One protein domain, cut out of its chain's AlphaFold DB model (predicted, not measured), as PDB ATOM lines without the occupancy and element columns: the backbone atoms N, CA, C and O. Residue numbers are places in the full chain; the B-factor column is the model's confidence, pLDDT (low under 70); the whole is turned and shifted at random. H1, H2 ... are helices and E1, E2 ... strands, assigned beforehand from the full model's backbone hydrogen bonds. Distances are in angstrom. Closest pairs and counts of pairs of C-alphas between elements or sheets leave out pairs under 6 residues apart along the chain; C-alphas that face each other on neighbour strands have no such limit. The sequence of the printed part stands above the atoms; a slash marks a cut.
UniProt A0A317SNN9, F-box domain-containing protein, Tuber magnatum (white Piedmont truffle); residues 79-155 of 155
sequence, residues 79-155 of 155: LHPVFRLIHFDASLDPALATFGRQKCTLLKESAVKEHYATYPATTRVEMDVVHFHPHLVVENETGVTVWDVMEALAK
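What this domain is: This is residues 79 to 155 of the 155 residues of the protein "F-box domain-containing protein" of Tuber magnatum (white Piedmont truffle) (UniProt A0A317SNN9). With little regular structure, the domain has helix H3 near its middle, the antiparallel hairpin E1 and E2 at one side with E2 packed on H3, and towards the other side a long loop, residues 85 to 110, joining two short helices, H1 and H2. The 77 printed residues run H1, H2, E1, E2, H3, with 29 in these named elements, class mixed. The whole is compact, radius of gyration of the C-alphas 11.8 A, spanning 32 by 26 by 18 A.

How they stand to each other: H1, residues 81 to 84, is close but not clearly touching H2, residues 111 to 114; the closest C-alphas, of Val 82 and Val 112, are 7.9 A apart. H2 touches H3, residues 146 to 153, closest at C-alphas 113 and 147, 4.8 A. E1, residues 124 to 129, and E2, residues 133 to 139, form an antiparallel hairpin, with N 125 and O 138 within hydrogen-bond range at 2.8 A. The closest C-alphas of E2 and H3, 138 and 149, are 6.4 A apart. Every O i to N i+4 pair in H3 is within range; H1 and H2 are too short for one.

Where its parts are: H1 begins at C-alpha 81 (-3.779, -34.135, 110.134). From first to last C-alpha, E1 measures 15.8 A, E2 16.2 A and H3 11.0 A, ending at (-15.361, -27.320, 120.246).

The domain as a whole: The printed part has no cut; H1 to H2 is a long link. Confidence is under 70 at residues 88 to 92, 102 to 103 and 129 to 134.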
ATOM      1  N   LEU A  79     -10.053 -35.467 107.180       83.88
ATOM      2  CA  LEU A  79      -9.746 -34.431 108.174       83.88
ATOM      3  C   LEU A  79      -8.264 -34.026 108.169       83.88
ATOM      4  O   LEU A  79      -7.363 -34.869 108.075       83.88
ATOM      5  N   HIS A  80      -8.006 -32.739 108.403       82.00
ATOM      6  CA  HIS A  80      -6.665 -32.172 108.457       82.00
ATOM      7  C   HIS A  80      -5.815 -32.874 109.538       82.00
ATOM      8  O   HIS A  80      -6.231 -33.011 110.695       82.00
ATOM      9  N   PRO A  81      -4.578 -33.309 109.227       81.56
ATOM     10  CA  PRO A  81      -3.779 -34.135 110.134       81.56
ATOM     11  C   PRO A  81      -3.410 -33.438 111.453       81.56
ATOM     12  O   PRO A  81      -3.072 -34.128 112.420       81.56
ATOM     13  N   VAL A  82      -3.501 -32.102 111.517       81.50
ATOM     14  CA  VAL A  82      -3.251 -31.318 112.740       81.50
ATOM     15  C   VAL A  82      -4.153 -31.737 113.898       81.50
ATOM     16  O   VAL A  82      -3.680 -31.761 115.028       81.50
ATOM     17  N   PHE A  83      -5.389 -32.183 113.642       83.25
ATOM     18  CA  PHE A  83      -6.307 -32.629 114.699       83.25
ATOM     19  C   PHE A  83      -5.767 -33.825 115.491       83.25
ATOM     20  O   PHE A  83      -6.117 -34.017 116.649       83.25
ATOM     21  N   ARG A  84      -4.843 -34.610 114.919       79.94
ATOM     22  CA  ARG A  84      -4.156 -35.706 115.632       79.94
ATOM     23  C   ARG A  84      -3.028 -35.230 116.547       79.94
ATOM     24  O   ARG A  84      -2.422 -36.051 117.232       79.94
ATOM     25  N   LEU A  85      -2.673 -33.955 116.455       82.12
ATOM     26  CA  LEU A  85      -1.553 -33.324 117.143       82.12
ATOM     27  C   LEU A  85      -2.008 -32.224 118.102       82.12
ATOM     28  O   LEU A  85      -1.152 -31.690 118.801       82.12
ATOM     29  N   ILE A  86      -3.298 -31.876 118.097       82.06
ATOM     30  CA  ILE A  86      -3.887 -30.880 118.989       82.06
ATOM     31  C   ILE A  86      -4.020 -31.472 120.391       82.06
ATOM     32  O   ILE A  86      -4.485 -32.599 120.568       82.06
ATOM     33  N   HIS A  87      -3.624 -30.676 121.376       78.31
ATOM     34  CA  HIS A  87      -3.850 -30.925 122.792       78.31
ATOM     35  C   HIS A  87      -4.945 -29.980 123.272       78.31
ATOM     36  O   HIS A  87      -4.817 -28.763 123.121       78.31
ATOM     37  N   PHE A  88      -6.003 -30.544 123.850       66.94
ATOM     38  CA  PHE A  88      -7.053 -29.786 124.520       66.94
ATOM     39  C   PHE A  88      -6.809 -29.789 126.023       66.94
ATOM     40  O   PHE A  88      -6.589 -30.847 126.616       66.94
ATOM     41  N   ASP A  89      -6.865 -28.606 126.622       62.34
ATOM     42  CA  ASP A  89      -7.006 -28.475 128.065       62.34
ATOM     43  C   ASP A  89      -8.481 -28.666 128.461       62.34
ATOM     44  O   ASP A  89      -9.391 -28.427 127.665       62.34
ATOM     45  N   ALA A  90      -8.725 -29.086 129.702       55.88
ATOM     46  CA  ALA A  90     -10.063 -29.304 130.252       55.88
ATOM     47  C   ALA A  90     -10.914 -28.020 130.300       55.88
ATOM     48  O   ALA A  90     -12.130 -28.095 130.453       55.88
ATOM     49  N   SER A  91     -10.277 -26.853 130.169       57.25
ATOM     50  CA  SER A  91     -10.911 -25.537 130.093       57.25
ATOM     51  C   SER A  91     -11.581 -25.240 128.745       57.25
ATOM     52  O   SER A  91     -12.332 -24.272 128.670       57.25
ATOM     53  N   LEU A  92     -11.327 -26.053 127.706       67.25
ATOM     54  CA  LEU A  92     -11.854 -25.879 126.344       67.25
ATOM     55  C   LEU A  92     -11.597 -24.481 125.742       67.25
ATOM     56  O   LEU A  92     -12.297 -24.071 124.826       67.25
ATOM     57  N   ASP A  93     -10.576 -23.749 126.202       77.00
ATOM     58  CA  ASP A  93     -10.239 -22.434 125.646       77.00
ATOM     59  C   ASP A  93      -9.451 -22.580 124.323       77.00
ATOM     60  O   ASP A  93      -8.303 -23.050 124.329       77.00
ATOM     61  N   PRO A  94     -10.005 -22.145 123.173       74.62
ATOM     62  CA  PRO A  94      -9.348 -22.281 121.880       74.62
ATOM     63  C   PRO A  94      -8.121 -21.368 121.780       74.62
ATOM     64  O   PRO A  94      -7.192 -21.666 121.028       74.62
ATOM     65  N   ALA A  95      -8.053 -20.286 122.566       78.62
ATOM     66  CA  ALA A  95      -6.883 -19.417 122.621       78.62
ATOM     67  C   ALA A  95      -5.675 -20.097 123.277       78.62
ATOM     68  O   ALA A  95      -4.543 -19.712 122.987       78.62
ATOM     69  N   LEU A  96      -5.902 -21.116 124.109       81.12
ATOM     70  CA  LEU A  96      -4.860 -21.906 124.764       81.12
ATOM     71  C   LEU A  96      -4.560 -23.218 124.029       81.12
ATOM     72  O   LEU A  96      -3.658 -23.956 124.431       81.12
ATOM     73  N   ALA A  97      -5.279 -23.511 122.940       83.12
ATOM     74  CA  ALA A  97      -5.070 -24.723 122.168       83.12
ATOM     75  C   ALA A  97      -3.653 -24.760 121.588       83.12
ATOM     76  O   ALA A  97      -3.215 -23.854 120.869       83.12
ATOM     77  N   THR A  98      -2.941 -25.848 121.871       84.62
ATOM     78  CA  THR A  98      -1.601 -26.081 121.333       84.62
ATOM     79  C   THR A  98      -1.571 -27.326 120.467       84.62
ATOM     80  O   THR A  98      -2.401 -28.223 120.606       84.62
ATOM     81  N   PHE A  99      -0.603 -27.403 119.559       83.06
ATOM     82  CA  PHE A  99      -0.387 -28.593 118.746       83.06
ATOM     83  C   PHE A  99       1.099 -28.929 118.616       83.06
ATOM     84  O   PHE A  99       1.962 -28.051 118.668       83.06
ATOM     85  N   GLY A 100       1.404 -30.218 118.447       80.56
ATOM     86  CA  GLY A 100       2.767 -30.724 118.262       80.56
ATOM     87  C   GLY A 100       3.092 -31.924 119.152       80.56
ATOM     88  O   GLY A 100       2.386 -32.222 120.105       80.56
ATOM     89  N   ARG A 101       4.159 -32.670 118.837       72.56
ATOM     90  CA  ARG A 101       4.527 -33.893 119.591       72.56
ATOM     91  C   ARG A 101       5.581 -33.690 120.678       72.56
ATOM     92  O   ARG A 101       5.685 -34.521 121.568       72.56
ATOM     93  N   GLN A 102       6.414 -32.660 120.550       67.38
ATOM     94  CA  GLN A 102       7.597 -32.453 121.403       67.38
ATOM     95  C   GLN A 102       7.795 -30.981 121.769       67.38
ATOM     96  O   GLN A 102       8.139 -30.669 122.902       67.38
ATOM     97  N   LYS A 103       7.553 -30.073 120.818       68.62
ATOM     98  CA  LYS A 103       7.364 -28.646 121.073       68.62
ATOM     99  C   LYS A 103       5.915 -28.325 120.749       68.62
ATOM    100  O   LYS A 103       5.490 -28.568 119.621       68.62
ATOM    101  N   CYS A 104       5.175 -27.863 121.747       80.81
ATOM    102  CA  CYS A 104       3.795 -27.438 121.579       80.81
ATOM    103  C   CYS A 104       3.800 -25.974 121.137       80.81
ATOM    104  O   CYS A 104       4.409 -25.131 121.795       80.81
ATOM    105  N   THR A 105       3.164 -25.687 120.006       84.31
ATOM    106  CA  THR A 105       2.983 -24.326 119.492       84.31
ATOM    107  C   THR A 105       1.533 -23.921 119.690       84.31
ATOM    108  O   THR A 105       0.644 -24.760 119.538       84.31
ATOM    109  N   LEU A 106       1.290 -22.651 120.022       88.38
ATOM    110  CA  LEU A 106      -0.066 -22.117 120.086       88.38
ATOM    111  C   LEU A 106      -0.702 -22.177 118.694       88.38
ATOM    112  O   LEU A 106      -0.142 -21.669 117.720       88.38
ATOM    113  N   LEU A 107      -1.883 -22.779 118.594       85.81
ATOM    114  CA  LEU A 107      -2.587 -22.896 117.323       85.81
ATOM    115  C   LEU A 107      -2.982 -21.518 116.782       85.81
ATOM    116  O   LEU A 107      -2.777 -21.245 115.605       85.81
ATOM    117  N   LYS A 108      -3.459 -20.623 117.657       87.38
ATOM    118  CA  LYS A 108      -3.883 -19.254 117.313       87.38
ATOM    119  C   LYS A 108      -2.777 -18.404 116.671       87.38
ATOM    120  O   LYS A 108      -3.064 -17.504 115.877       87.38
ATOM    121  N   GLU A 109      -1.526 -18.687 117.018       88.00
ATOM    122  CA  GLU A 109      -0.334 -17.995 116.511       88.00
ATOM    123  C   GLU A 109       0.247 -18.660 115.255       88.00
ATOM    124  O   GLU A 109       1.151 -18.119 114.623       88.00
ATOM    125  N   SER A 110      -0.265 -19.829 114.869       87.19
ATOM    126  CA  SER A 110       0.219 -20.582 113.720       87.19
ATOM    127  C   SER A 110      -0.619 -20.320 112.471       87.19
ATOM    128  O   SER A 110      -1.843 -20.233 112.540       87.19
ATOM    129  N   ALA A 111       0.031 -20.321 111.305       86.38
ATOM    130  CA  ALA A 111      -0.645 -20.310 110.005       86.38
ATOM    131  C   ALA A 111      -1.575 -21.524 109.804       86.38
ATOM    132  O   ALA A 111      -2.535 -21.456 109.044       86.38
ATOM    133  N   VAL A 112      -1.343 -22.622 110.537       85.19
ATOM    134  CA  VAL A 112      -2.153 -23.848 110.450       85.19
ATOM    135  C   VAL A 112      -3.617 -23.611 110.832       85.19
ATOM    136  O   VAL A 112      -4.482 -24.355 110.382       85.19
ATOM    137  N   LYS A 113      -3.919 -22.571 111.618       85.31
ATOM    138  CA  LYS A 113      -5.300 -22.224 111.981       85.31
ATOM    139  C   LYS A 113      -6.160 -21.871 110.755       85.31
ATOM    140  O   LYS A 113      -7.352 -22.146 110.760       85.31
ATOM    141  N   GLU A 114      -5.545 -21.300 109.718       87.31
ATOM    142  CA  GLU A 114      -6.209 -20.843 108.489       87.31
ATOM    143  C   GLU A 114      -6.298 -21.949 107.431       87.31
ATOM    144  O   GLU A 114      -6.930 -21.774 106.394       87.31
ATOM    145  N   HIS A 115      -5.674 -23.107 107.671       88.00
ATOM    146  CA  HIS A 115      -5.809 -24.244 106.772       88.00
ATOM    147  C   HIS A 115      -7.238 -24.781 106.805       88.00
ATOM    148  O   HIS A 115      -7.894 -24.768 107.849       88.00
ATOM    149  N   TYR A 116      -7.689 -25.339 105.684       88.81
ATOM    150  CA  TYR A 116      -8.948 -26.069 105.647       88.81
ATOM    151  C   TYR A 116      -8.911 -27.282 106.578       88.81
ATOM    152  O   TYR A 116      -7.915 -28.009 106.655       88.81
ATOM    153  N   ALA A 117     -10.016 -27.497 107.289       84.06
ATOM    154  CA  ALA A 117     -10.202 -28.626 108.186       84.06
ATOM    155  C   ALA A 117     -10.355 -29.950 107.426       84.06
ATOM    156  O   ALA A 117     -10.143 -31.010 108.017       84.06
ATOM    157  N   THR A 118     -10.702 -29.891 106.140       81.69
ATOM    158  CA  THR A 118     -11.024 -31.044 105.301       81.69
ATOM    159  C   THR A 118     -10.312 -31.005 103.948       81.69
ATOM    160  O   THR A 118      -9.941 -29.943 103.444       81.69
ATOM    161  N   TYR A 119     -10.100 -32.186 103.365       75.81
ATOM    162  CA  TYR A 119      -9.745 -32.373 101.963       75.81
ATOM    163  C   TYR A 119     -10.768 -33.307 101.286       75.81
ATOM    164  O   TYR A 119     -10.925 -34.442 101.745       75.81
ATOM    165  N   PRO A 120     -11.438 -32.875 100.201       81.31
ATOM    166  CA  PRO A 120     -11.452 -31.504  99.678       81.31
ATOM    167  C   PRO A 120     -12.009 -30.507 100.711       81.31
ATOM    168  O   PRO A 120     -12.619 -30.914 101.696       81.31
ATOM    169  N   ALA A 121     -11.762 -29.209 100.513       80.31
ATOM    170  CA  ALA A 121     -12.295 -28.179 101.401       80.31
ATOM    171  C   ALA A 121     -13.827 -28.154 101.305       80.31
ATOM    172  O   ALA A 121     -14.370 -27.932 100.223       80.31
ATOM    173  N   THR A 122     -14.506 -28.381 102.428       81.62
ATOM    174  CA  THR A 122     -15.972 -28.412 102.514       81.62
ATOM    175  C   THR A 122     -16.498 -27.217 103.295       81.62
ATOM    176  O   THR A 122     -15.831 -26.696 104.190       81.62
ATOM    177  N   THR A 123     -17.706 -26.764 102.968       84.56
ATOM    178  CA  THR A 123     -18.369 -25.640 103.652       84.56
ATOM    179  C   THR A 123     -19.109 -26.060 104.917       84.56
ATOM    180  O   THR A 123     -19.492 -25.206 105.708       84.56
ATOM    181  N   ARG A 124     -19.289 -27.366 105.135       86.44
ATOM    182  CA  ARG A 124     -19.913 -27.951 106.322       86.44
ATOM    183  C   ARG A 124     -19.114 -29.164 106.771       86.44
ATOM    184  O   ARG A 124     -18.676 -29.969 105.948       86.44
ATOM    185  N   VAL A 125     -18.924 -29.284 108.078       83.62
ATOM    186  CA  VAL A 125     -18.285 -30.435 108.712       83.62
ATOM    187  C   VAL A 125     -19.128 -30.863 109.902       83.62
ATOM    188  O   VAL A 125     -19.403 -30.068 110.799       83.62
ATOM    189  N   GLU A 126     -19.497 -32.139 109.918       84.94
ATOM    190  CA  GLU A 126     -20.160 -32.798 111.041       84.94
ATOM    191  C   GLU A 126     -19.189 -33.798 111.670       84.94
ATOM    192  O   GLU A 126     -18.516 -34.557 110.964       84.94
ATOM    193  N   MET A 127     -19.050 -33.769 112.996       76.69
ATOM    194  CA  MET A 127     -18.165 -34.683 113.715       76.69
ATOM    195  C   MET A 127     -18.676 -35.017 115.115       76.69
ATOM    196  O   MET A 127     -19.086 -34.142 115.872       76.69
ATOM    197  N   ASP A 128     -18.563 -36.287 115.497       71.00
ATOM    198  CA  ASP A 128     -18.882 -36.742 116.850       71.00
ATOM    199  C   ASP A 128     -17.610 -36.737 117.708       71.00
ATOM    200  O   ASP A 128     -16.650 -37.469 117.435       71.00
ATOM    201  N   VAL A 129     -17.578 -35.913 118.760       68.56
ATOM    202  CA  VAL A 129     -16.388 -35.742 119.608       68.56
ATOM    203  C   VAL A 129     -16.640 -36.317 120.994       68.56
ATOM    204  O   VAL A 129     -17.047 -35.637 121.929       68.56
ATOM    205  N   VAL A 130     -16.296 -37.600 121.126       53.84
ATOM    206  CA  VAL A 130     -16.559 -38.511 122.261       53.84
ATOM    207  C   VAL A 130     -16.234 -37.950 123.660       53.84
ATOM    208  O   VAL A 130     -16.726 -38.483 124.651       53.84
ATOM    209  N   HIS A 131     -15.409 -36.908 123.780       53.44
ATOM    210  CA  HIS A 131     -15.009 -36.351 125.076       53.44
ATOM    211  C   HIS A 131     -15.733 -35.077 125.515       53.44
ATOM    212  O   HIS A 131     -15.785 -34.835 126.717       53.44
ATOM    213  N   PHE A 132     -16.281 -34.278 124.595       54.19
ATOM    214  CA  PHE A 132     -16.722 -32.915 124.928       54.19
ATOM    215  C   PHE A 132     -18.087 -32.560 124.341       54.19
ATOM    216  O   PHE A 132     -18.905 -31.985 125.051       54.19
ATOM    217  N   HIS A 133     -18.371 -32.983 123.104       58.00
ATOM    218  CA  HIS A 133     -19.671 -32.781 122.466       58.00
ATOM    219  C   HIS A 133     -20.126 -34.041 121.743       58.00
ATOM    220  O   HIS A 133     -19.399 -34.538 120.879       58.00
ATOM    221  N   PRO A 134     -21.335 -34.552 122.035       62.88
ATOM    222  CA  PRO A 134     -21.826 -35.758 121.384       62.88
ATOM    223  C   PRO A 134     -21.972 -35.576 119.869       62.88
ATOM    224  O   PRO A 134     -21.858 -36.563 119.155       62.88
ATOM    225  N   HIS A 135     -22.169 -34.339 119.393       75.00
ATOM    226  CA  HIS A 135     -22.269 -34.005 117.977       75.00
ATOM    227  C   HIS A 135     -21.894 -32.533 117.739       75.00
ATOM    228  O   HIS A 135     -22.470 -31.640 118.361       75.00
ATOM    229  N   LEU A 136     -20.927 -32.278 116.859       80.94
ATOM    230  CA  LEU A 136     -20.454 -30.949 116.476       80.94
ATOM    231  C   LEU A 136     -20.763 -30.701 114.999       80.94
ATOM    232  O   LEU A 136     -20.397 -31.512 114.149       80.94
ATOM    233  N   VAL A 137     -21.364 -29.552 114.698       86.88
ATOM    234  CA  VAL A 137     -21.625 -29.096 113.327       86.88
ATOM    235  C   VAL A 137     -20.987 -27.726 113.139       86.88
ATOM    236  O   VAL A 137     -21.229 -26.814 113.931       86.88
ATOM    237  N   VAL A 138     -20.162 -27.590 112.104       87.69
ATOM    238  CA  VAL A 138     -19.447 -26.352 111.770       87.69
ATOM    239  C   VAL A 138     -19.705 -26.010 110.314       87.69
ATOM    240  O   VAL A 138     -19.520 -26.857 109.443       87.69
ATOM    241  N   GLU A 139     -20.115 -24.772 110.051       90.50
ATOM    242  CA  GLU A 139     -20.427 -24.277 108.711       90.50
ATOM    243  C   GLU A 139     -19.662 -22.979 108.428       90.50
ATOM    244  O   GLU A 139     -19.595 -22.090 109.277       90.50
ATOM    245  N   ASN A 140     -19.080 -22.879 107.234       83.88
ATOM    246  CA  ASN A 140     -18.395 -21.694 106.731       83.88
ATOM    247  C   ASN A 140     -18.509 -21.634 105.197       83.88
ATOM    248  O   ASN A 140     -18.097 -22.558 104.494       83.88
ATOM    249  N   GLU A 141     -19.032 -20.524 104.670       81.88
ATOM    250  CA  GLU A 141     -19.274 -20.310 103.236       81.88
ATOM    251  C   GLU A 141     -17.996 -20.379 102.384       81.88
ATOM    252  O   GLU A 141     -18.048 -20.785 101.224       81.88
ATOM    253  N   THR A 142     -16.839 -20.024 102.952       80.81
ATOM    254  CA  THR A 142     -15.544 -20.045 102.245       80.81
ATOM    255  C   THR A 142     -14.776 -21.360 102.398       80.81
ATOM    256  O   THR A 142     -13.661 -21.491 101.885       80.81
ATOM    257  N   GLY A 143     -15.367 -22.327 103.101       85.50
ATOM    258  CA  GLY A 143     -14.744 -23.578 103.519       85.50
ATOM    259  C   GLY A 143     -14.340 -23.544 104.992       85.50
ATOM    260  O   GLY A 143     -13.810 -22.548 105.481       85.50
ATOM    261  N   VAL A 144     -14.600 -24.641 105.701       84.31
ATOM    262  CA  VAL A 144     -14.355 -24.774 107.140       84.31
ATOM    263  C   VAL A 144     -12.857 -24.861 107.405       84.31
ATOM    264  O   VAL A 144     -12.162 -25.724 106.861       84.31
ATOM    265  N   THR A 145     -12.353 -23.981 108.264       90.75
ATOM    266  CA  THR A 145     -10.946 -23.956 108.671       90.75
ATOM    267  C   THR A 145     -10.703 -24.765 109.939       90.75
ATOM    268  O   THR A 145     -11.619 -25.112 110.688       90.75
ATOM    269  N   VAL A 146      -9.431 -25.061 110.211       86.94
ATOM    270  CA  VAL A 146      -9.010 -25.668 111.477       86.94
ATOM    271  C   VAL A 146      -9.457 -24.802 112.655       86.94
ATOM    272  O   VAL A 146      -9.905 -25.350 113.657       86.94
ATOM    273  N   TRP A 147      -9.364 -23.474 112.549       89.75
ATOM    274  CA  TRP A 147      -9.771 -22.567 113.621       89.75
ATOM    275  C   TRP A 147     -11.279 -22.608 113.899       89.75
ATOM    276  O   TRP A 147     -11.664 -22.679 115.064       89.75
ATOM    277  N   ASP A 148     -12.115 -22.668 112.859       87.50
ATOM    278  CA  ASP A 148     -13.579 -22.739 113.008       87.50
ATOM    279  C   ASP A 148     -14.004 -23.968 113.828       87.50
ATOM    280  O   ASP A 148     -14.851 -23.883 114.720       87.50
ATOM    281  N   VAL A 149     -13.360 -25.116 113.580       87.69
ATOM    282  CA  VAL A 149     -13.591 -26.352 114.343       87.69
ATOM    283  C   VAL A 149     -13.201 -26.184 115.810       87.69
ATOM    284  O   VAL A 149     -13.895 -26.668 116.703       87.69
ATOM    285  N   MET A 150     -12.101 -25.484 116.076       87.00
ATOM    286  CA  MET A 150     -11.602 -25.275 117.434       87.00
ATOM    287  C   MET A 150     -12.488 -24.329 118.238       87.00
ATOM    288  O   MET A 150     -12.747 -24.598 119.408       87.00
ATOM    289  N   GLU A 151     -12.990 -23.259 117.622       87.69
ATOM    290  CA  GLU A 151     -13.965 -22.372 118.262       87.69
ATOM    291  C   GLU A 151     -15.293 -23.076 118.538       87.69
ATOM    292  O   GLU A 151     -15.933 -22.804 119.549       87.69
ATOM    293  N   ALA A 152     -15.718 -23.983 117.658       85.75
ATOM    294  CA  ALA A 152     -16.950 -24.732 117.854       85.75
ATOM    295  C   ALA A 152     -16.823 -25.772 118.982       85.75
ATOM    296  O   ALA A 152     -17.765 -25.957 119.744       85.75
ATOM    297  N   LEU A 153     -15.651 -26.400 119.137       79.62
ATOM    298  CA  LEU A 153     -15.361 -27.320 120.246       79.62
ATOM    299  C   LEU A 153     -15.311 -26.642 121.620       79.62
ATOM    300  O   LEU A 153     -15.458 -27.319 122.634       79.62
ATOM    301  N   ALA A 154     -15.074 -25.333 121.641       77.44
ATOM    302  CA  ALA A 154     -14.972 -24.525 122.848       77.44
ATOM    303  C   ALA A 154     -16.309 -23.998 123.396       77.44
ATOM    304  O   ALA A 154     -16.339 -23.420 124.483       77.44
ATOM    305  N   LYS A 155     -17.388 -24.120 122.618       72.00
ATOM    306  CA  LYS A 155     -18.738 -23.666 122.984       72.00
ATOM    307  C   LYS A 155     -19.484 -24.753 123.737       72.00
ATOM    308  O   LYS A 155     -20.297 -24.400 124.617       72.00
TER     309      LYS A 155